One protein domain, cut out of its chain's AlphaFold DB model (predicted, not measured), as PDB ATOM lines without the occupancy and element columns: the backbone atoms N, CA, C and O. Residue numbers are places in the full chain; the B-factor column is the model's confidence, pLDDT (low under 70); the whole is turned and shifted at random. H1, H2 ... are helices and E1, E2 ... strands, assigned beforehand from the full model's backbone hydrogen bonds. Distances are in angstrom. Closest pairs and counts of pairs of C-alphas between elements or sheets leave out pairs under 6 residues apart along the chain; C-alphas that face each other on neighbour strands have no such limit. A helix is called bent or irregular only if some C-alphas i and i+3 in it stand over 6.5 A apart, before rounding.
ATOM      1  N   THR A  36      22.953 -49.534  35.328       81.12
ATOM      2  CA  THR A  36      21.683 -49.118  34.736       81.12
ATOM      3  C   THR A  36      21.793 -48.838  33.231       81.12
ATOM      4  O   THR A  36      20.880 -49.160  32.469       81.12
ATOM      5  N   LYS A  37      22.937 -48.317  32.762       82.88
ATOM      6  CA  LYS A  37      23.185 -47.997  31.345       82.88
ATOM      7  C   LYS A  37      23.068 -49.209  30.413       82.88
ATOM      8  O   LYS A  37      22.603 -49.043  29.286       82.88
ATOM      9  N   HIS A  38      23.434 -50.411  30.863       84.88
ATOM     10  CA  HIS A  38      23.350 -51.630  30.046       84.88
ATOM     11  C   HIS A  38      21.907 -52.044  29.740       84.88
ATOM     12  O   HIS A  38      21.638 -52.666  28.711       84.88
ATOM     13  N   PHE A  39      20.970 -51.659  30.605       90.19
ATOM     14  CA  PHE A  39      19.571 -52.064  30.519       90.19
ATOM     15  C   PHE A  39      18.704 -51.066  29.742       90.19
ATOM     16  O   PHE A  39      17.674 -51.454  29.196       90.19
ATOM     17  N   VAL A  40      19.151 -49.811  29.590       92.25
ATOM     18  CA  VAL A  40      18.406 -48.754  28.878       92.25
ATOM     19  C   VAL A  40      17.987 -49.186  27.473       92.25
ATOM     20  O   VAL A  40      16.822 -49.055  27.114       92.25
ATOM     21  N   GLN A  41      18.901 -49.741  26.672       92.88
ATOM     22  CA  GLN A  41      18.569 -50.138  25.296       92.88
ATOM     23  C   GLN A  41      17.521 -51.257  25.247       92.88
ATOM     24  O   GLN A  41      16.619 -51.214  24.411       92.88
ATOM     25  N   GLN A  42      17.602 -52.233  26.155       94.69
ATOM     26  CA  GLN A  42      16.625 -53.322  26.220       94.69
ATOM     27  C   GLN A  42      15.257 -52.816  26.677       94.69
ATOM     28  O   GLN A  42      14.249 -53.136  26.046       94.69
ATOM     29  N   ALA A  43      15.215 -51.957  27.696       95.19
ATOM     30  CA  ALA A  43      13.978 -51.320  28.123       95.19
ATOM     31  C   ALA A  43      13.324 -50.540  26.971       95.19
ATOM     32  O   ALA A  43      12.146 -50.742  26.692       95.19
ATOM     33  N   LEU A  44      14.085 -49.748  26.206       95.62
ATOM     34  CA  LEU A  44      13.554 -49.031  25.039       95.62
ATOM     35  C   LEU A  44      12.982 -49.964  23.963       95.62
ATOM     36  O   LEU A  44      11.984 -49.621  23.329       95.62
ATOM     37  N   ILE A  45      13.569 -51.147  23.754       95.50
ATOM     38  CA  ILE A  45      13.008 -52.160  22.844       95.50
ATOM     39  C   ILE A  45      11.649 -52.650  23.355       95.50
ATOM     40  O   ILE A  45      10.708 -52.748  22.566       95.50
ATOM     41  N   HIS A  46      11.528 -52.936  24.653       96.50
ATOM     42  CA  HIS A  46      10.258 -53.332  25.263       96.50
ATOM     43  C   HIS A  46       9.200 -52.231  25.135       96.50
ATOM     44  O   HIS A  46       8.096 -52.506  24.663       96.50
ATOM     45  N   LEU A  47       9.564 -50.984  25.438       96.06
ATOM     46  CA  LEU A  47       8.679 -49.824  25.333       96.06
ATOM     47  C   LEU A  47       8.159 -49.617  23.903       96.06
ATOM     48  O   LEU A  47       6.954 -49.499  23.700       96.06
ATOM     49  N   ARG A  48       9.038 -49.664  22.890       95.19
ATOM     50  CA  ARG A  48       8.636 -49.541  21.471       95.19
ATOM     51  C   ARG A  48       7.717 -50.667  21.001       95.19
ATOM     52  O   ARG A  48       6.967 -50.486  20.051       95.19
ATOM     53  N   ARG A  49       7.785 -51.834  21.643       95.44
ATOM     54  CA  ARG A  49       6.905 -52.981  21.375       95.44
ATOM     55  C   ARG A  49       5.601 -52.932  22.179       95.44
ATOM     56  O   ARG A  49       4.852 -53.903  22.153       95.44
ATOM     57  N   GLY A  50       5.351 -51.853  22.924       93.25
ATOM     58  CA  GLY A  50       4.193 -51.721  23.809       93.25
ATOM     59  C   GLY A  50       4.270 -52.591  25.066       93.25
ATOM     60  O   GLY A  50       3.305 -52.676  25.819       93.25
ATOM     61  N   ASN A  51       5.410 -53.237  25.329       95.25
ATOM     62  CA  ASN A  51       5.597 -54.082  26.500       95.25
ATOM     63  C   ASN A  51       6.103 -53.252  27.687       95.25
ATOM     64  O   ASN A  51       7.258 -53.355  28.099       95.25
ATOM     65  N   GLN A  52       5.217 -52.411  28.216       94.38
ATOM     66  CA  GLN A  52       5.519 -51.534  29.348       94.38
ATOM     67  C   GLN A  52       5.912 -52.303  30.612       94.38
ATOM     68  O   GLN A  52       6.899 -51.966  31.262       94.38
ATOM     69  N   ALA A  53       5.190 -53.385  30.916       95.38
ATOM     70  CA  ALA A  53       5.418 -54.182  32.118       95.38
ATOM     71  C   ALA A  53       6.847 -54.749  32.182       95.38
ATOM     72  O   ALA A  53       7.485 -54.670  33.226       95.38
ATOM     73  N   ALA A  54       7.384 -55.249  31.064       95.44
ATOM     74  CA  ALA A  54       8.748 -55.776  31.033       95.44
ATOM     75  C   ALA A  54       9.819 -54.689  31.242       95.44
ATOM     76  O   ALA A  54      10.844 -54.944  31.872       95.44
ATOM     77  N   ALA A  55       9.595 -53.474  30.727       96.88
ATOM     78  CA  ALA A  55      10.504 -52.352  30.957       96.88
ATOM     79  C   ALA A  55      10.463 -51.885  32.426       96.88
ATOM     80  O   ALA A  55      11.512 -51.650  33.028       96.88
ATOM     81  N   GLU A  56       9.266 -51.811  33.018       97.50
ATOM     82  CA  GLU A  56       9.072 -51.494  34.437       97.50
ATOM     83  C   GLU A  56       9.740 -52.538  35.349       97.50
ATOM     84  O   GLU A  56      10.474 -52.177  36.272       97.50
ATOM     85  N   GLU A  57       9.537 -53.831  35.083       96.75
ATOM     86  CA  GLU A  57      10.097 -54.929  35.878       96.75
ATOM     87  C   GLU A  57      11.632 -54.900  35.891       96.75
ATOM     88  O   GLU A  57      12.255 -55.066  36.941       96.75
ATOM     89  N   MET A  58      12.249 -54.591  34.747       95.62
ATOM     90  CA  MET A  58      13.701 -54.486  34.612       95.62
ATOM     91  C   MET A  58      14.297 -53.433  35.553       95.62
ATOM     92  O   MET A  58      15.225 -53.727  36.311       95.62
ATOM     93  N   PHE A  59      13.750 -52.215  35.553       96.75
ATOM     94  CA  PHE A  59      14.239 -51.162  36.446       96.75
ATOM     95  C   PHE A  59      13.763 -51.331  37.889       96.75
ATOM     96  O   PHE A  59      14.452 -50.880  38.803       96.75
ATOM     97  N   THR A  60      12.659 -52.042  38.123       97.25
ATOM     98  CA  THR A  60      12.253 -52.457  39.473       97.25
ATOM     99  C   THR A  60      13.298 -53.384  40.087       97.25
ATOM    100  O   THR A  60      13.731 -53.158  41.216       97.25
ATOM    101  N   ALA A  61      13.762 -54.385  39.334       95.19
ATOM    102  CA  ALA A  61      14.813 -55.291  39.783       95.19
ATOM    103  C   ALA A  61      16.137 -54.550  40.036       95.19
ATOM    104  O   ALA A  61      16.772 -54.768  41.068       95.19
ATOM    105  N   LEU A  62      16.533 -53.629  39.149       93.88
ATOM    106  CA  LEU A  62      17.737 -52.809  39.345       93.88
ATOM    107  C   LEU A  62      17.645 -51.923  40.592       93.88
ATOM    108  O   LEU A  62      18.561 -51.931  41.410       93.88
ATOM    109  N   ALA A  63      16.528 -51.216  40.780       94.69
ATOM    110  CA  ALA A  63      16.305 -50.378  41.957       94.69
ATOM    111  C   ALA A  63      16.202 -51.195  43.257       94.69
ATOM    112  O   ALA A  63      16.516 -50.689  44.334       94.69
ATOM    113  N   TYR A  64      15.774 -52.459  43.181       94.44
ATOM    114  CA  TYR A  64      15.801 -53.379  44.316       94.44
ATOM    115  C   TYR A  64      17.231 -53.819  44.661       94.44
ATOM    116  O   TYR A  64      17.612 -53.806  45.830       94.44
ATOM    117  N   MET A  65      18.034 -54.178  43.653       93.12
ATOM    118  CA  MET A  65      19.424 -54.609  43.844       93.12
ATOM    119  C   MET A  65      20.337 -53.467  44.299       93.12
ATOM    120  O   MET A  65      21.220 -53.683  45.127       93.12
ATOM    121  N   ASN A  66      20.118 -52.253  43.787       92.19
ATOM    122  CA  ASN A  66      20.824 -51.051  44.212       92.19
ATOM    123  C   ASN A  66      19.837 -49.917  44.549       92.19
ATOM    124  O   ASN A  66      19.551 -49.059  43.712       92.19
ATOM    125  N   PRO A  67      19.353 -49.855  45.802       93.06
ATOM    126  CA  PRO A  67      18.378 -48.851  46.231       93.06
ATOM    127  C   PRO A  67      18.897 -47.404  46.268       93.06
ATOM    128  O   PRO A  67      18.104 -46.495  46.538       93.06
ATOM    129  N   ALA A  68      20.202 -47.204  46.058       93.69
ATOM    130  CA  ALA A  68      20.873 -45.907  45.999       93.69
ATOM    131  C   ALA A  68      21.233 -45.481  44.560       93.69
ATOM    132  O   ALA A  68      21.860 -44.439  44.376       93.69
ATOM    133  N   ASP A  69      20.834 -46.255  43.543       94.12
ATOM    134  CA  ASP A  69      20.992 -45.875  42.137       94.12
ATOM    135  C   ASP A  69      19.866 -44.915  41.715       94.12
ATOM    136  O   ASP A  69      18.724 -45.318  41.461       94.12
ATOM    137  N   GLY A  70      20.194 -43.621  41.659       96.38
ATOM    138  CA  GLY A  70      19.271 -42.584  41.208       96.38
ATOM    139  C   GLY A  70      18.839 -42.767  39.752       96.38
ATOM    140  O   GLY A  70      17.661 -42.578  39.436       96.38
ATOM    141  N   ASP A  71      19.747 -43.206  38.876       96.31
ATOM    142  CA  ASP A  71      19.455 -43.411  37.457       96.31
ATOM    143  C   ASP A  71      18.486 -44.593  37.269       96.31
ATOM    144  O   ASP A  71      17.559 -44.502  36.458       96.31
ATOM    145  N   ALA A  72      18.635 -45.677  38.044       96.25
ATOM    146  CA  ALA A  72      17.702 -46.810  38.032       96.25
ATOM    147  C   ALA A  72      16.286 -46.380  38.435       96.25
ATOM    148  O   ALA A  72      15.313 -46.719  37.762       96.25
ATOM    149  N   LEU A  73      16.168 -45.594  39.509       98.25
ATOM    150  CA  LEU A  73      14.887 -45.077  39.996       98.25
ATOM    151  C   LEU A  73      14.255 -44.078  39.021       98.25
ATOM    152  O   LEU A  73      13.041 -44.112  38.804       98.25
ATOM    153  N   ASN A  74      15.063 -43.225  38.388       98.44
ATOM    154  CA  ASN A  74      14.582 -42.312  37.359       98.44
ATOM    155  C   ASN A  74      14.069 -43.068  36.124       98.44
ATOM    156  O   ASN A  74      13.006 -42.736  35.599       98.44
ATOM    157  N   ASN A  75      14.779 -44.111  35.689       98.00
ATOM    158  CA  ASN A  75      14.364 -44.943  34.562       98.00
ATOM    159  C   ASN A  75      13.143 -45.818  34.886       98.00
ATOM    160  O   ASN A  75      12.293 -46.014  34.016       98.00
ATOM    161  N   LEU A  76      13.002 -46.281  36.132       98.38
ATOM    162  CA  LEU A  76      11.772 -46.913  36.613       98.38
ATOM    163  C   LEU A  76      10.596 -45.943  36.487       98.38
ATOM    164  O   LEU A  76       9.586 -46.269  35.867       98.38
ATOM    165  N   GLY A  77      10.759 -44.729  37.016       98.38
ATOM    166  CA  GLY A  77       9.775 -43.662  36.886       98.38
ATOM    167  C   GLY A  77       9.392 -43.411  35.430       98.38
ATOM    168  O   GLY A  77       8.211 -43.451  35.108       98.38
ATOM    169  N   PHE A  78      10.384 -43.255  34.550       98.44
ATOM    170  CA  PHE A  78      10.206 -43.072  33.108       98.44
ATOM    171  C   PHE A  78       9.365 -44.176  32.451       98.44
ATOM    172  O   PHE A  78       8.487 -43.869  31.648       98.44
ATOM    173  N   CYS A  79       9.595 -45.448  32.790       98.19
ATOM    174  CA  CYS A  79       8.804 -46.559  32.245       98.19
ATOM    175  C   CYS A  79       7.350 -46.527  32.739       98.19
ATOM    176  O   CYS A  79       6.438 -46.907  32.015       98.19
ATOM    177  N   ILE A  80       7.116 -46.025  33.951       98.31
ATOM    178  CA  ILE A  80       5.779 -45.963  34.544       98.31
ATOM    179  C   ILE A  80       4.931 -44.821  33.951       98.31
ATOM    180  O   ILE A  80       3.709 -44.968  33.893       98.31
ATOM    181  N   ILE A  81       5.544 -43.713  33.491       97.81
ATOM    182  CA  ILE A  81       4.836 -42.485  33.055       97.81
ATOM    183  C   ILE A  81       3.633 -42.778  32.141       97.81
ATOM    184  O   ILE A  81       2.538 -42.332  32.480       97.81
ATOM    185  N   PRO A  82       3.754 -43.549  31.041       95.44
ATOM    186  CA  PRO A  82       2.644 -43.716  30.097       95.44
ATOM    187  C   PRO A  82       1.507 -44.591  30.613       95.44
ATOM    188  O   PRO A  82       0.419 -44.576  30.050       95.44
ATOM    189  N   VAL A  83       1.757 -45.380  31.659       94.88
ATOM    190  CA  VAL A  83       0.747 -46.244  32.278       94.88
ATOM    191  C   VAL A  83       0.071 -45.520  33.437       94.88
ATOM    192  O   VAL A  83      -1.138 -45.630  33.629       94.88
ATOM    193  N   SER A  84       0.849 -44.807  34.252       96.88
ATOM    194  CA  SER A  84       0.342 -44.095  35.419       96.88
ATOM    195  C   SER A  84       1.312 -42.997  35.864       96.88
ATOM    196  O   SER A  84       2.226 -43.264  36.652       96.88
ATOM    197  N   PRO A  85       1.082 -41.735  35.460       97.00
ATOM    198  CA  PRO A  85       1.891 -40.608  35.922       97.00
ATOM    199  C   PRO A  85       1.922 -40.500  37.457       97.00
ATOM    200  O   PRO A  85       2.973 -40.258  38.045       97.00
ATOM    201  N   VAL A  86       0.803 -40.805  38.131       98.19
ATOM    202  CA  VAL A  86       0.719 -40.819  39.603       98.19
ATOM    203  C   VAL A  86       1.715 -41.807  40.221       98.19
ATOM    204  O   VAL A  86       2.424 -41.457  41.162       98.19
ATOM    205  N   ARG A  87       1.811 -43.040  39.698       98.19
ATOM    206  CA  ARG A  87       2.761 -44.046  40.213       98.19
ATOM    207  C   ARG A  87       4.216 -43.644  39.959       98.19
ATOM    208  O   ARG A  87       5.080 -43.988  40.764       98.19
ATOM    209  N   ALA A  88       4.489 -42.909  38.880       98.44
ATOM    210  CA  ALA A  88       5.840 -42.473  38.532       98.44
ATOM    211  C   ALA A  88       6.420 -41.453  39.531       98.44
ATOM    212  O   ALA A  88       7.639 -41.400  39.698       98.44
ATOM    213  N   LEU A  89       5.577 -40.688  40.244       98.38
ATOM    214  CA  LEU A  89       6.019 -39.684  41.224       98.38
ATOM    215  C   LEU A  89       6.978 -40.257  42.276       98.38
ATOM    216  O   LEU A  89       7.988 -39.630  42.585       98.38
ATOM    217  N   GLY A  90       6.684 -41.448  42.810       98.06
ATOM    218  CA  GLY A  90       7.466 -42.064  43.886       98.06
ATOM    219  C   GLY A  90       8.917 -42.355  43.483       98.06
ATOM    220  O   GLY A  90       9.835 -41.781  44.078       98.06
ATOM    221  N   PRO A  91       9.155 -43.213  42.472       98.38
ATOM    222  CA  PRO A  91      10.499 -43.504  41.980       98.38
ATOM    223  C   PRO A  91      11.253 -42.254  41.516       98.38
ATOM    224  O   PRO A  91      12.414 -42.092  41.881       98.38
ATOM    225  N   LEU A  92      10.597 -41.337  40.792       98.44
ATOM    226  CA  LEU A  92      11.235 -40.102  40.323       98.44
ATOM    227  C   LEU A  92      11.669 -39.196  41.482       98.44
ATOM    228  O   LEU A  92      12.790 -38.690  41.482       98.44
ATOM    229  N   ALA A  93      10.806 -38.999  42.484       98.00
ATOM    230  CA  ALA A  93      11.120 -38.170  43.645       98.00
ATOM    231  C   ALA A  93      12.254 -38.771  44.481       98.00
ATOM    232  O   ALA A  93      13.136 -38.042  44.930       98.00
ATOM    233  N   ARG A  94      12.259 -40.097  44.656       98.06
ATOM    234  CA  ARG A  94      13.326 -40.796  45.375       98.06
ATOM    235  C   ARG A  94      14.647 -40.763  44.605       98.06
ATOM    236  O   ARG A  94      15.679 -40.482  45.204       98.06
ATOM    237  N   GLY A  95      14.621 -41.015  43.296       97.69
ATOM    238  CA  GLY A  95      15.811 -40.972  42.439       97.69
ATOM    239  C   GLY A  95      16.474 -39.594  42.436       97.69
ATOM    240  O   GLY A  95      17.689 -39.497  42.556       97.69
ATOM    241  N   ALA A  96      15.674 -38.523  42.425       97.12
ATOM    242  CA  ALA A  96      16.167 -37.146  42.456       97.12
ATOM    243  C   ALA A  96      16.902 -36.750  43.756       97.12
ATOM    244  O   ALA A  96      17.545 -35.704  43.789       97.12
ATOM    245  N   GLN A  97      16.807 -37.551  44.824       97.12
ATOM    246  CA  GLN A  97      17.549 -37.340  46.078       97.12
ATOM    247  C   GLN A  97      18.920 -38.038  46.088       97.12
ATOM    248  O   GLN A  97      19.662 -37.927  47.063       97.12
ATOM    249  N   LEU A  98      19.246 -38.782  45.032       96.38
ATOM    250  CA  LEU A  98      20.445 -39.607  44.921       96.38
ATOM    251  C   LEU A  98      21.392 -39.042  43.851       96.38
ATOM    252  O   LEU A  98      20.988 -38.195  43.052       96.38
ATOM    253  N   PRO A  99      22.662 -39.487  43.806       93.75
ATOM    254  CA  PRO A  99      23.557 -39.146  42.706       93.75
ATOM    255  C   PRO A  99      22.962 -39.570  41.357       93.75
ATOM    256  O   PRO A  99      22.555 -40.718  41.184       93.75
ATOM    257  N   MET A 100      22.932 -38.634  40.407       89.12
ATOM    258  CA  MET A 100      22.327 -38.801  39.084       89.12
ATOM    259  C   MET A 100      23.367 -38.564  37.994       89.12
ATOM    260  O   MET A 100      24.096 -37.569  38.038       89.12
ATOM    261  N   GLY A 101      23.386 -39.416  36.970       91.06
ATOM    262  CA  GLY A 101      24.218 -39.200  35.788       91.06
ATOM    263  C   GLY A 101      23.714 -38.051  34.913       91.06
ATOM    264  O   GLY A 101      24.505 -37.392  34.240       91.06
ATOM    265  N   ASN A 102      22.401 -37.794  34.928       93.19
ATOM    266  CA  ASN A 102      21.778 -36.696  34.188       93.19
ATOM    267  C   ASN A 102      20.655 -36.015  35.005       93.19
ATOM    268  O   ASN A 102      19.481 -36.373  34.867       93.19
ATOM    269  N   PRO A 103      20.993 -35.022  35.851       95.56
ATOM    270  CA  PRO A 103      20.011 -34.292  36.657       95.56
ATOM    271  C   PRO A 103      18.943 -33.562  35.826       95.56
ATOM    272  O   PRO A 103      17.778 -33.536  36.219       95.56
ATOM    273  N   ALA A 104      19.313 -33.017  34.660       97.50
ATOM    274  CA  ALA A 104      18.385 -32.308  33.776       97.50
ATOM    275  C   ALA A 104      17.278 -33.233  33.248       97.50
ATOM    276  O   ALA A 104      16.109 -32.857  33.250       97.50
ATOM    277  N   LEU A 105      17.621 -34.470  32.869       97.44
ATOM    278  CA  LEU A 105      16.632 -35.460  32.437       97.44
ATOM    279  C   LEU A 105      15.672 -35.848  33.574       97.44
ATOM    280  O   LEU A 105      14.476 -36.004  33.338       97.44
ATOM    281  N   SER A 106      16.163 -35.968  34.811       97.56
ATOM    282  CA  SER A 106      15.297 -36.244  35.966       97.56
ATOM    283  C   SER A 106      14.333 -35.095  36.260       97.56
ATOM    284  O   SER A 106      13.143 -35.335  36.471       97.56
ATOM    285  N   LEU A 107      14.806 -33.847  36.199       98.56
ATOM    286  CA  LEU A 107      13.942 -32.669  36.299       98.56
ATOM    287  C   LEU A 107      12.891 -32.645  35.185       98.56
ATOM    288  O   LEU A 107      11.716 -32.443  35.474       98.56
ATOM    289  N   ALA A 108      13.278 -32.932  33.940       98.56
ATOM    290  CA  ALA A 108      12.350 -32.956  32.812       98.56
ATOM    291  C   ALA A 108      11.291 -34.070  32.941       98.56
ATOM    292  O   ALA A 108      10.115 -33.837  32.671       98.56
ATOM    293  N   ASN A 109      11.665 -35.257  33.430       98.50
ATOM    294  CA  ASN A 109      10.710 -36.335  33.718       98.50
ATOM    295  C   ASN A 109       9.716 -35.940  34.819       98.50
ATOM    296  O   ASN A 109       8.522 -36.217  34.712       98.50
ATOM    297  N   ARG A 110      10.188 -35.269  35.878       98.62
ATOM    298  CA  ARG A 110       9.320 -34.763  36.952       98.62
ATOM    299  C   ARG A 110       8.408 -33.645  36.458       98.62
ATOM    300  O   ARG A 110       7.241 -33.628  36.841       98.62
ATOM    301  N   ALA A 111       8.905 -32.758  35.602       98.44
ATOM    302  CA  ALA A 111       8.094 -31.731  34.967       98.44
ATOM    303  C   ALA A 111       6.967 -32.353  34.135       98.44
ATOM    304  O   ALA A 111       5.806 -32.022  34.358       98.44
ATOM    305  N   LEU A 112       7.290 -33.315  33.262       98.19
ATOM    306  CA  LEU A 112       6.297 -34.013  32.446       98.19
ATOM    307  C   LEU A 112       5.227 -34.689  33.309       98.19
ATOM    308  O   LEU A 112       4.042 -34.527  33.052       98.19
ATOM    309  N   VAL A 113       5.620 -35.424  34.353       98.12
ATOM    310  CA  VAL A 113       4.640 -36.095  35.221       98.12
ATOM    311  C   VAL A 113       3.694 -35.095  35.881       98.12
ATOM    312  O   VAL A 113       2.497 -35.344  35.914       98.12
ATOM    313  N   ASN A 114       4.196 -33.964  36.380       97.94
ATOM    314  CA  ASN A 114       3.332 -32.960  37.004       97.94
ATOM    315  C   ASN A 114       2.441 -32.252  35.977       97.94
ATOM    316  O   ASN A 114       1.272 -32.014  36.267       97.94
ATOM    317  N   HIS A 115       2.943 -32.027  34.761       96.50
ATOM    318  CA  HIS A 115       2.148 -31.521  33.644       96.50
ATOM    319  C   HIS A 115       0.968 -32.451  33.319       96.50
ATOM    320  O   HIS A 115      -0.179 -32.011  33.304       96.50
ATOM    321  N   LEU A 116       1.226 -33.756  33.187       95.75
ATOM    322  CA  LEU A 116       0.199 -34.775  32.928       95.75
ATOM    323  C   LEU A 116      -0.822 -34.916  34.067       95.75
ATOM    324  O   LEU A 116      -1.934 -35.393  33.851       95.75
ATOM    325  N   LEU A 117      -0.449 -34.527  35.287       95.44
ATOM    326  CA  LEU A 117      -1.336 -34.499  36.454       95.44
ATOM    327  C   LEU A 117      -2.068 -33.159  36.623       95.44
ATOM    328  O   LEU A 117      -2.838 -33.005  37.568       95.44
ATOM    329  N   GLY A 118      -1.846 -32.202  35.718       94.38
ATOM    330  CA  GLY A 118      -2.458 -30.875  35.738       94.38
ATOM    331  C   GLY A 118      -1.784 -29.872  36.678       94.38
ATOM    332  O   GLY A 118      -2.200 -28.714  36.717       94.38
ATOM    333  N   ASP A 119      -0.726 -30.258  37.396       96.44
ATOM    334  CA  ASP A 119       0.072 -29.342  38.217       96.44
ATOM    335  C   ASP A 119       1.134 -28.641  37.357       96.44
ATOM    336  O   ASP A 119       2.348 -28.857  37.458       96.44
ATOM    337  N   ASN A 120       0.646 -27.791  36.454       96.12
ATOM    338  CA  ASN A 120       1.481 -27.050  35.512       96.12
ATOM    339  C   ASN A 120       2.405 -26.049  36.219       96.12
ATOM    340  O   ASN A 120       3.469 -25.710  35.699       96.12
ATOM    341  N   GLN A 121       2.026 -25.590  37.414       97.19
ATOM    342  CA  GLN A 121       2.837 -24.664  38.196       97.19
ATOM    343  C   GLN A 121       4.079 -25.368  38.750       97.19
ATOM    344  O   GLN A 121       5.190 -24.857  38.601       97.19
ATOM    345  N   LEU A 122       3.920 -26.560  39.331       97.62
ATOM    346  CA  LEU A 122       5.054 -27.362  39.778       97.62
ATOM    347  C   LEU A 122       5.887 -27.883  38.597       97.62
ATOM    348  O   LEU A 122       7.116 -27.931  38.681       97.62
ATOM    349  N   ALA A 123       5.249 -28.216  37.470       98.12
ATOM    350  CA  ALA A 123       5.961 -28.581  36.248       98.12
ATOM    351  C   ALA A 123       6.907 -27.462  35.777       98.12
ATOM    352  O   ALA A 123       8.086 -27.723  35.520       98.12
ATOM    353  N   ALA A 124       6.426 -26.213  35.740       98.12
ATOM    354  CA  ALA A 124       7.238 -25.049  35.390       98.12
ATOM    355  C   ALA A 124       8.422 -24.863  36.355       98.12
ATOM    356  O   ALA A 124       9.554 -24.688  35.910       98.12
ATOM    357  N   GLN A 125       8.199 -25.020  37.664       98.31
ATOM    358  CA  GLN A 125       9.268 -24.923  38.668       98.31
ATOM    359  C   GLN A 125      10.387 -25.951  38.461       98.31
ATOM    360  O   GLN A 125      11.552 -25.647  38.732       98.31
ATOM    361  N   PHE A 126      10.075 -27.170  38.008       98.50
ATOM    362  CA  PHE A 126      11.113 -28.150  37.673       98.50
ATOM    363  C   PHE A 126      11.889 -27.764  36.419       98.50
ATOM    364  O   PHE A 126      13.107 -27.931  36.391       98.50
ATOM    365  N   LEU A 127      11.213 -27.227  35.405       98.38
ATOM    366  CA  LEU A 127      11.867 -26.771  34.179       98.38
ATOM    367  C   LEU A 127      12.783 -25.574  34.444       98.38
ATOM    368  O   LEU A 127      13.862 -25.498  33.865       98.38
ATOM    369  N   ASP A 128      12.408 -24.661  35.336       97.94
ATOM    370  CA  ASP A 128      13.223 -23.491  35.697       97.94
ATOM    371  C   ASP A 128      14.518 -23.856  36.435       97.94
ATOM    372  O   ASP A 128      15.488 -23.102  36.409       97.94
ATOM    373  N   GLN A 129      14.574 -25.042  37.046       97.69
ATOM    374  CA  GLN A 129      15.798 -25.571  37.657       97.69
ATOM    375  C   GLN A 129      16.787 -26.135  36.624       97.69
ATOM    376  O   GLN A 129      17.949 -26.387  36.956       97.69
ATOM    377  N   ILE A 130      16.361 -26.344  35.374       97.31
ATOM    378  CA  ILE A 130      17.225 -26.857  34.309       97.31
ATOM    379  C   ILE A 130      18.038 -25.697  33.731       97.31
ATOM    380  O   ILE A 130      17.611 -25.019  32.802       97.31
ATOM    381  N   ALA A 131      19.238 -25.486  34.273       91.62
ATOM    382  CA  ALA A 131      20.168 -24.480  33.756       91.62
ATOM    383  C   ALA A 131      20.828 -24.914  32.437       91.62
ATOM    384  O   ALA A 131      21.062 -24.098  31.550       91.62
ATOM    385  N   VAL A 132      21.167 -26.203  32.329       91.44
ATOM    386  CA  VAL A 132      21.896 -26.771  31.196       91.44
ATOM    387  C   VAL A 132      21.356 -28.165  30.895       91.44
ATOM    388  O   VAL A 132      21.324 -29.029  31.771       91.44
ATOM    389  N   ALA A 133      20.964 -28.388  29.643       92.75
ATOM    390  CA  ALA A 133      20.492 -29.664  29.124       92.75
ATOM    391  C   ALA A 133      21.341 -30.053  27.912       92.75
ATOM    392  O   ALA A 133      21.423 -29.309  26.939       92.75
ATOM    393  N   HIS A 134      22.002 -31.208  27.972       92.25
ATOM    394  CA  HIS A 134      22.907 -31.662  26.917       92.25
ATOM    395  C   HIS A 134      22.737 -33.149  26.626       92.25
ATOM    396  O   HIS A 134      22.328 -33.934  27.485       92.25
ATOM    397  N   GLY A 135      23.142 -33.532  25.416       94.50
ATOM    398  CA  GLY A 135      23.123 -34.910  24.949       94.50
ATOM    399  C   GLY A 135      21.757 -35.351  24.432       94.50
ATOM    400  O   GLY A 135      20.781 -34.604  24.452       94.50
ATOM    401  N   ASN A 136      21.714 -36.591  23.954       95.38
ATOM    402  CA  ASN A 136      20.486 -37.221  23.488       95.38
ATOM    403  C   ASN A 136      19.901 -38.099  24.592       95.38
ATOM    404  O   ASN A 136      20.634 -38.832  25.259       95.38
ATOM    405  N   ALA A 137      18.582 -38.062  24.742       95.38
ATOM    406  CA  ALA A 137      17.855 -38.883  25.695       95.38
ATOM    407  C   ALA A 137      16.627 -39.511  25.037       95.38
ATOM    408  O   ALA A 137      16.069 -38.972  24.080       95.38
ATOM    409  N   ALA A 138      16.212 -40.663  25.563       97.25
ATOM    410  CA  ALA A 138      14.870 -41.157  25.316       97.25
ATOM    411  C   ALA A 138      13.890 -40.371  26.192       97.25
ATOM    412  O   ALA A 138      14.138 -40.198  27.385       97.25
ATOM    413  N   VAL A 139      12.814 -39.884  25.588       97.94
ATOM    414  CA  VAL A 139      11.849 -38.974  26.211       97.94
ATOM    415  C   VAL A 139      10.428 -39.369  25.816       97.94
ATOM    416  O   VAL A 139      10.223 -40.005  24.779       97.94
ATOM    417  N   TRP A 140       9.453 -38.989  26.640       97.69
ATOM    418  CA  TRP A 140       8.036 -39.090  26.301       97.69
ATOM    419  C   TRP A 140       7.543 -37.726  25.830       97.69
ATOM    420  O   TRP A 140       7.617 -36.754  26.576       97.69
ATOM    421  N   LEU A 141       7.060 -37.655  24.594       94.75
ATOM    422  CA  LEU A 141       6.457 -36.456  24.021       94.75
ATOM    423  C   LEU A 141       4.944 -36.543  24.148       94.75
ATOM    424  O   LEU A 141       4.352 -37.516  23.687       94.75
ATOM    425  N   GLU A 142       4.320 -35.520  24.715       90.94
ATOM    426  CA  GLU A 142       2.871 -35.372  24.648       90.94
ATOM    427  C   GLU A 142       2.489 -34.758  23.295       90.94
ATOM    428  O   GLU A 142       2.861 -33.627  22.989       90.94
ATOM    429  N   ARG A 143       1.803 -35.531  22.447       82.88
ATOM    430  CA  ARG A 143       1.377 -35.088  21.103       82.88
ATOM    431  C   ARG A 143       0.011 -34.410  21.146       82.88
ATOM    432  O   ARG A 143      -0.184 -33.336  20.589       82.88
ATOM    433  N   GLU A 144      -0.921 -35.078  21.805       76.19
ATOM    434  CA  GLU A 144      -2.317 -34.698  22.003       76.19
ATOM    435  C   GLU A 144      -2.648 -34.985  23.468       76.19
ATOM    436  O   GLU A 144      -1.982 -35.831  24.058       76.19
ATOM    437  N   CYS A 145      -3.636 -34.300  24.058       71.19
ATOM    438  CA  CYS A 145      -3.949 -34.371  25.493       71.19
ATOM    439  C   CYS A 145      -3.845 -35.799  26.070       71.19
ATOM    440  O   CYS A 145      -4.712 -36.642  25.831       71.19
ATOM    441  N   GLY A 146      -2.785 -36.059  26.843       72.75
ATOM    442  CA  GLY A 146      -2.515 -37.333  27.512       72.75
ATOM    443  C   GLY A 146      -1.935 -38.463  26.647       72.75
ATOM    444  O   GLY A 146      -1.642 -39.535  27.178       72.75
ATOM    445  N   VAL A 147      -1.741 -38.268  25.341       87.06
ATOM    446  CA  VAL A 147      -1.144 -39.258  24.432       87.06
ATOM    447  C   VAL A 147       0.365 -39.056  24.361       87.06
ATOM    448  O   VAL A 147       0.855 -38.066  23.812       87.06
ATOM    449  N   LEU A 148       1.102 -40.037  24.887       94.88
ATOM    450  CA  LEU A 148       2.562 -40.028  24.914       94.88
ATOM    451  C   LEU A 148       3.176 -40.860  23.787       94.88
ATOM    452  O   LEU A 148       2.837 -42.027  23.593       94.88
ATOM    453  N   GLU A 149       4.160 -40.280  23.109       95.31
ATOM    454  CA  GLU A 149       5.002 -40.946  22.120       95.31
ATOM    455  C   GLU A 149       6.441 -41.069  22.629       95.31
ATOM    456  O   GLU A 149       7.021 -40.111  23.144       95.31
ATOM    457  N   LEU A 150       7.038 -42.251  22.463       97.19
ATOM    458  CA  LEU A 150       8.447 -42.464  22.775       97.19
ATOM    459  C   LEU A 150       9.328 -41.914  21.653       97.19
ATOM    460  O   LEU A 150       9.292 -42.426  20.533       97.19
ATOM    461  N   ALA A 151      10.205 -40.971  21.979       96.50
ATOM    462  CA  ALA A 151      11.188 -40.423  21.051       96.50
ATOM    463  C   ALA A 151      12.612 -40.518  21.611       96.50
ATOM    464  O   ALA A 151      12.821 -40.690  22.810       96.50
ATOM    465  N   VAL A 152      13.609 -40.406  20.729       96.50
ATOM    466  CA  VAL A 152      15.006 -40.156  21.108       96.50
ATOM    467  C   VAL A 152      15.431 -38.866  20.432       96.50
ATOM    468  O   VAL A 152      15.416 -38.790  19.205       96.50
ATOM    469  N   MET A 153      15.790 -37.856  21.219       96.94
ATOM    470  CA  MET A 153      16.130 -36.532  20.701       96.94
ATOM    471  C   MET A 153      17.085 -35.780  21.628       96.94
ATOM    472  O   MET A 153      17.418 -36.265  22.713       96.94
ATOM    473  N   ALA A 154      17.536 -34.609  21.180       97.94
ATOM    474  CA  ALA A 154      18.378 -33.725  21.972       97.94
ATOM    475  C   ALA A 154      17.606 -33.193  23.192       97.94
ATOM    476  O   ALA A 154      16.446 -32.785  23.082       97.94
ATOM    477  N   LEU A 155      18.234 -33.259  24.369       97.38
ATOM    478  CA  LEU A 155      17.570 -32.977  25.642       97.38
ATOM    479  C   LEU A 155      17.187 -31.498  25.792       97.38
ATOM    480  O   LEU A 155      16.153 -31.207  26.378       97.38
ATOM    481  N   ASP A 156      17.986 -30.584  25.246       97.50
ATOM    482  CA  ASP A 156      17.664 -29.154  25.172       97.50
ATOM    483  C   ASP A 156      16.374 -28.909  24.378       97.50
ATOM    484  O   ASP A 156      15.433 -28.307  24.883       97.50
ATOM    485  N   SER A 157      16.281 -29.500  23.188       97.25
ATOM    486  CA  SER A 157      15.114 -29.401  22.313       97.25
ATOM    487  C   SER A 157      13.862 -29.981  22.971       97.25
ATOM    488  O   SER A 157      12.770 -29.440  22.811       97.25
ATOM    489  N   TYR A 158      14.006 -31.080  23.718       97.88
ATOM    490  CA  TYR A 158      12.906 -31.663  24.486       97.88
ATOM    491  C   TYR A 158      12.446 -30.749  25.628       97.88
ATOM    492  O   TYR A 158      11.247 -30.535  25.793       97.88
ATOM    493  N   VAL A 159      13.384 -30.200  26.407       98.00
ATOM    494  CA  VAL A 159      13.071 -29.292  27.522       98.00
ATOM    495  C   VAL A 159      12.361 -28.038  27.017       98.00
ATOM    496  O   VAL A 159      11.379 -27.623  27.631       98.00
ATOM    497  N   ASP A 160      12.798 -27.475  25.891       96.50
ATOM    498  CA  ASP A 160      12.155 -26.313  25.275       96.50
ATOM    499  C   ASP A 160      10.723 -26.627  24.828       96.50
ATOM    500  O   ASP A 160       9.800 -25.877  25.149       96.50
ATOM    501  N   GLN A 161      10.508 -27.769  24.165       95.75
ATOM    502  CA  GLN A 161       9.166 -28.209  23.771       95.75
ATOM    503  C   GLN A 161       8.257 -28.388  24.990       95.75
ATOM    504  O   GLN A 161       7.167 -27.817  25.037       95.75
ATOM    505  N   LEU A 162       8.714 -29.125  26.007       96.62
ATOM    506  CA  LEU A 162       7.943 -29.350  27.228       96.62
ATOM    507  C   LEU A 162       7.609 -28.028  27.937       96.62
ATOM    508  O   LEU A 162       6.486 -27.844  28.403       96.62
ATOM    509  N   ARG A 163       8.545 -27.073  27.962       96.75
ATOM    510  CA  ARG A 163       8.311 -25.732  28.511       96.75
ATOM    511  C   ARG A 163       7.208 -24.995  27.767       96.75
ATOM    512  O   ARG A 163       6.330 -24.435  28.419       96.75
ATOM    513  N   THR A 164       7.208 -25.024  26.437       94.62
ATOM    514  CA  THR A 164       6.127 -24.428  25.641       94.62
ATOM    515  C   THR A 164       4.770 -25.054  25.972       94.62
ATOM    516  O   THR A 164       3.807 -24.324  26.197       94.62
ATOM    517  N   HIS A 165       4.687 -26.384  26.074       92.12
ATOM    518  CA  HIS A 165       3.442 -27.078  26.428       92.12
ATOM    519  C   HIS A 165       2.916 -26.691  27.820       92.12
ATOM    520  O   HIS A 165       1.730 -26.379  27.977       92.12
ATOM    521  N   VAL A 166       3.802 -26.642  28.818       94.62
ATOM    522  CA  VAL A 166       3.451 -26.262  30.194       94.62
ATOM    523  C   VAL A 166       2.966 -24.810  30.269       94.62
ATOM    524  O   VAL A 166       1.940 -24.546  30.894       94.62
ATOM    525  N   VAL A 167       3.656 -23.873  29.607       93.69
ATOM    526  CA  VAL A 167       3.278 -22.447  29.598       93.69
ATOM    527  C   VAL A 167       1.918 -22.236  28.939       93.69
ATOM    528  O   VAL A 167       1.044 -21.619  29.546       93.69
ATOM    529  N   ASN A 168       1.689 -22.821  27.761       91.56
ATOM    530  CA  ASN A 168       0.397 -22.717  27.079       91.56
ATOM    531  C   ASN A 168      -0.751 -23.242  27.961       91.56
ATOM    532  O   ASN A 168      -1.842 -22.674  27.992       91.56
ATOM    533  N   SER A 169      -0.500 -24.307  28.724       89.75
ATOM    534  CA  SER A 169      -1.501 -24.898  29.620       89.75
ATOM    535  C   SER A 169      -1.795 -24.027  30.845       89.75
ATOM    536  O   SER A 169      -2.938 -23.975  31.306       89.75
ATOM    537  N   LEU A 170      -0.797 -23.293  31.350       89.75
ATOM    538  CA  LEU A 170      -0.994 -22.283  32.394       89.75
ATOM    539  C   LEU A 170      -1.873 -21.129  31.899       89.75
ATOM    540  O   LEU A 170      -2.810 -20.745  32.599       89.75
TER     541      LEU A 170
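This is residues 36 to 170 of the 182 residues of an uncharacterized protein of bioreactor metagenome (UniProt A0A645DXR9). The helices are folded back and forth in a zigzag row, H2 to H6, and a second, looser row of H1, the strand hairpin E1 E2 and H7 covers one side of it. The strand hairpin fills the space between H1 and H7, near H5, and the row of helices makes the longest axis. The printed part has 135 residues with seven named helices and two strands, in the order H1 H2 H3 H4 H5 H6 E1 E2 H7; the sheet, E1 - E2, is antiparallel and the class is mostly helix. It is compact, with a radius of gyration of the C-alphas of 13.6 A and spans of 39 by 30 by 26 A.

H1, residues 36 to 48, and H2, residues 52 to 65, form a helical hairpin and touch at the C-alphas of Ala 43 and Ala 55, 4.6 A apart. H2 touches H3, residues 70 to 80, at a shallow tilt of 23 degrees, opposite ways, closest at the C-alphas of Phe 59 and Leu 76, 4.9 A. H3 touches H4, residues 85 to 95, at the C-alphas of Gly 70 and Gly 95, 4.0 A. H4 touches H5, residues 103 to 116, at the C-alphas of Pro 85 and Val 113, 5.3 A. H1 to H5 are a bundle, up and down, each helix running against the one before it. H5 touches H6, residues 120 to 128, at the C-alphas of Ala 111 and Ala 123, 4.0 A. E1, residues 136 to 144, and E2, residues 147 to 154, form a hairpin, with N 139 and O 151 at 2.9 A and N 149 and O 141 at 2.8 A, within hydrogen-bond range. H7, residues 155 to 170, touches H6 at the C-alphas of Asn 120 and Val 166, 5.7 A. The C-alphas of Arg 48 in H1 and Leu 150 in E2 are 7.2 A apart. Every O i to N i+4 pair is within hydrogen-bond range in H2, H3, H5, H6 and H7, against 7 of 9 in H1 and 5 of 7 in H4.

H1 begins at C-alpha 36, (21.683, -49.118, 34.736), and is 18.6 A long; it is only just irregular, with C-alphas 38 and 41 at 6.9 A. H2 is 20.3 A, H3 15.4 A, H4 15.4 A, H5 20.2 A and H6 12.3 A long. E1 is 23.0 A long, and E2, 20.4 A, bends by 60 degrees at residue 150. H7, 22.5 A, ends at C-alpha 170, (-0.994, -22.283, 32.394).

The C-alphas of Met 65 and Asn 168, the two farthest apart, are 40.7 A apart. The printed part has no cut and no long link. The mean pLDDT of the printed part is 95.0, and no printed residue is under 70.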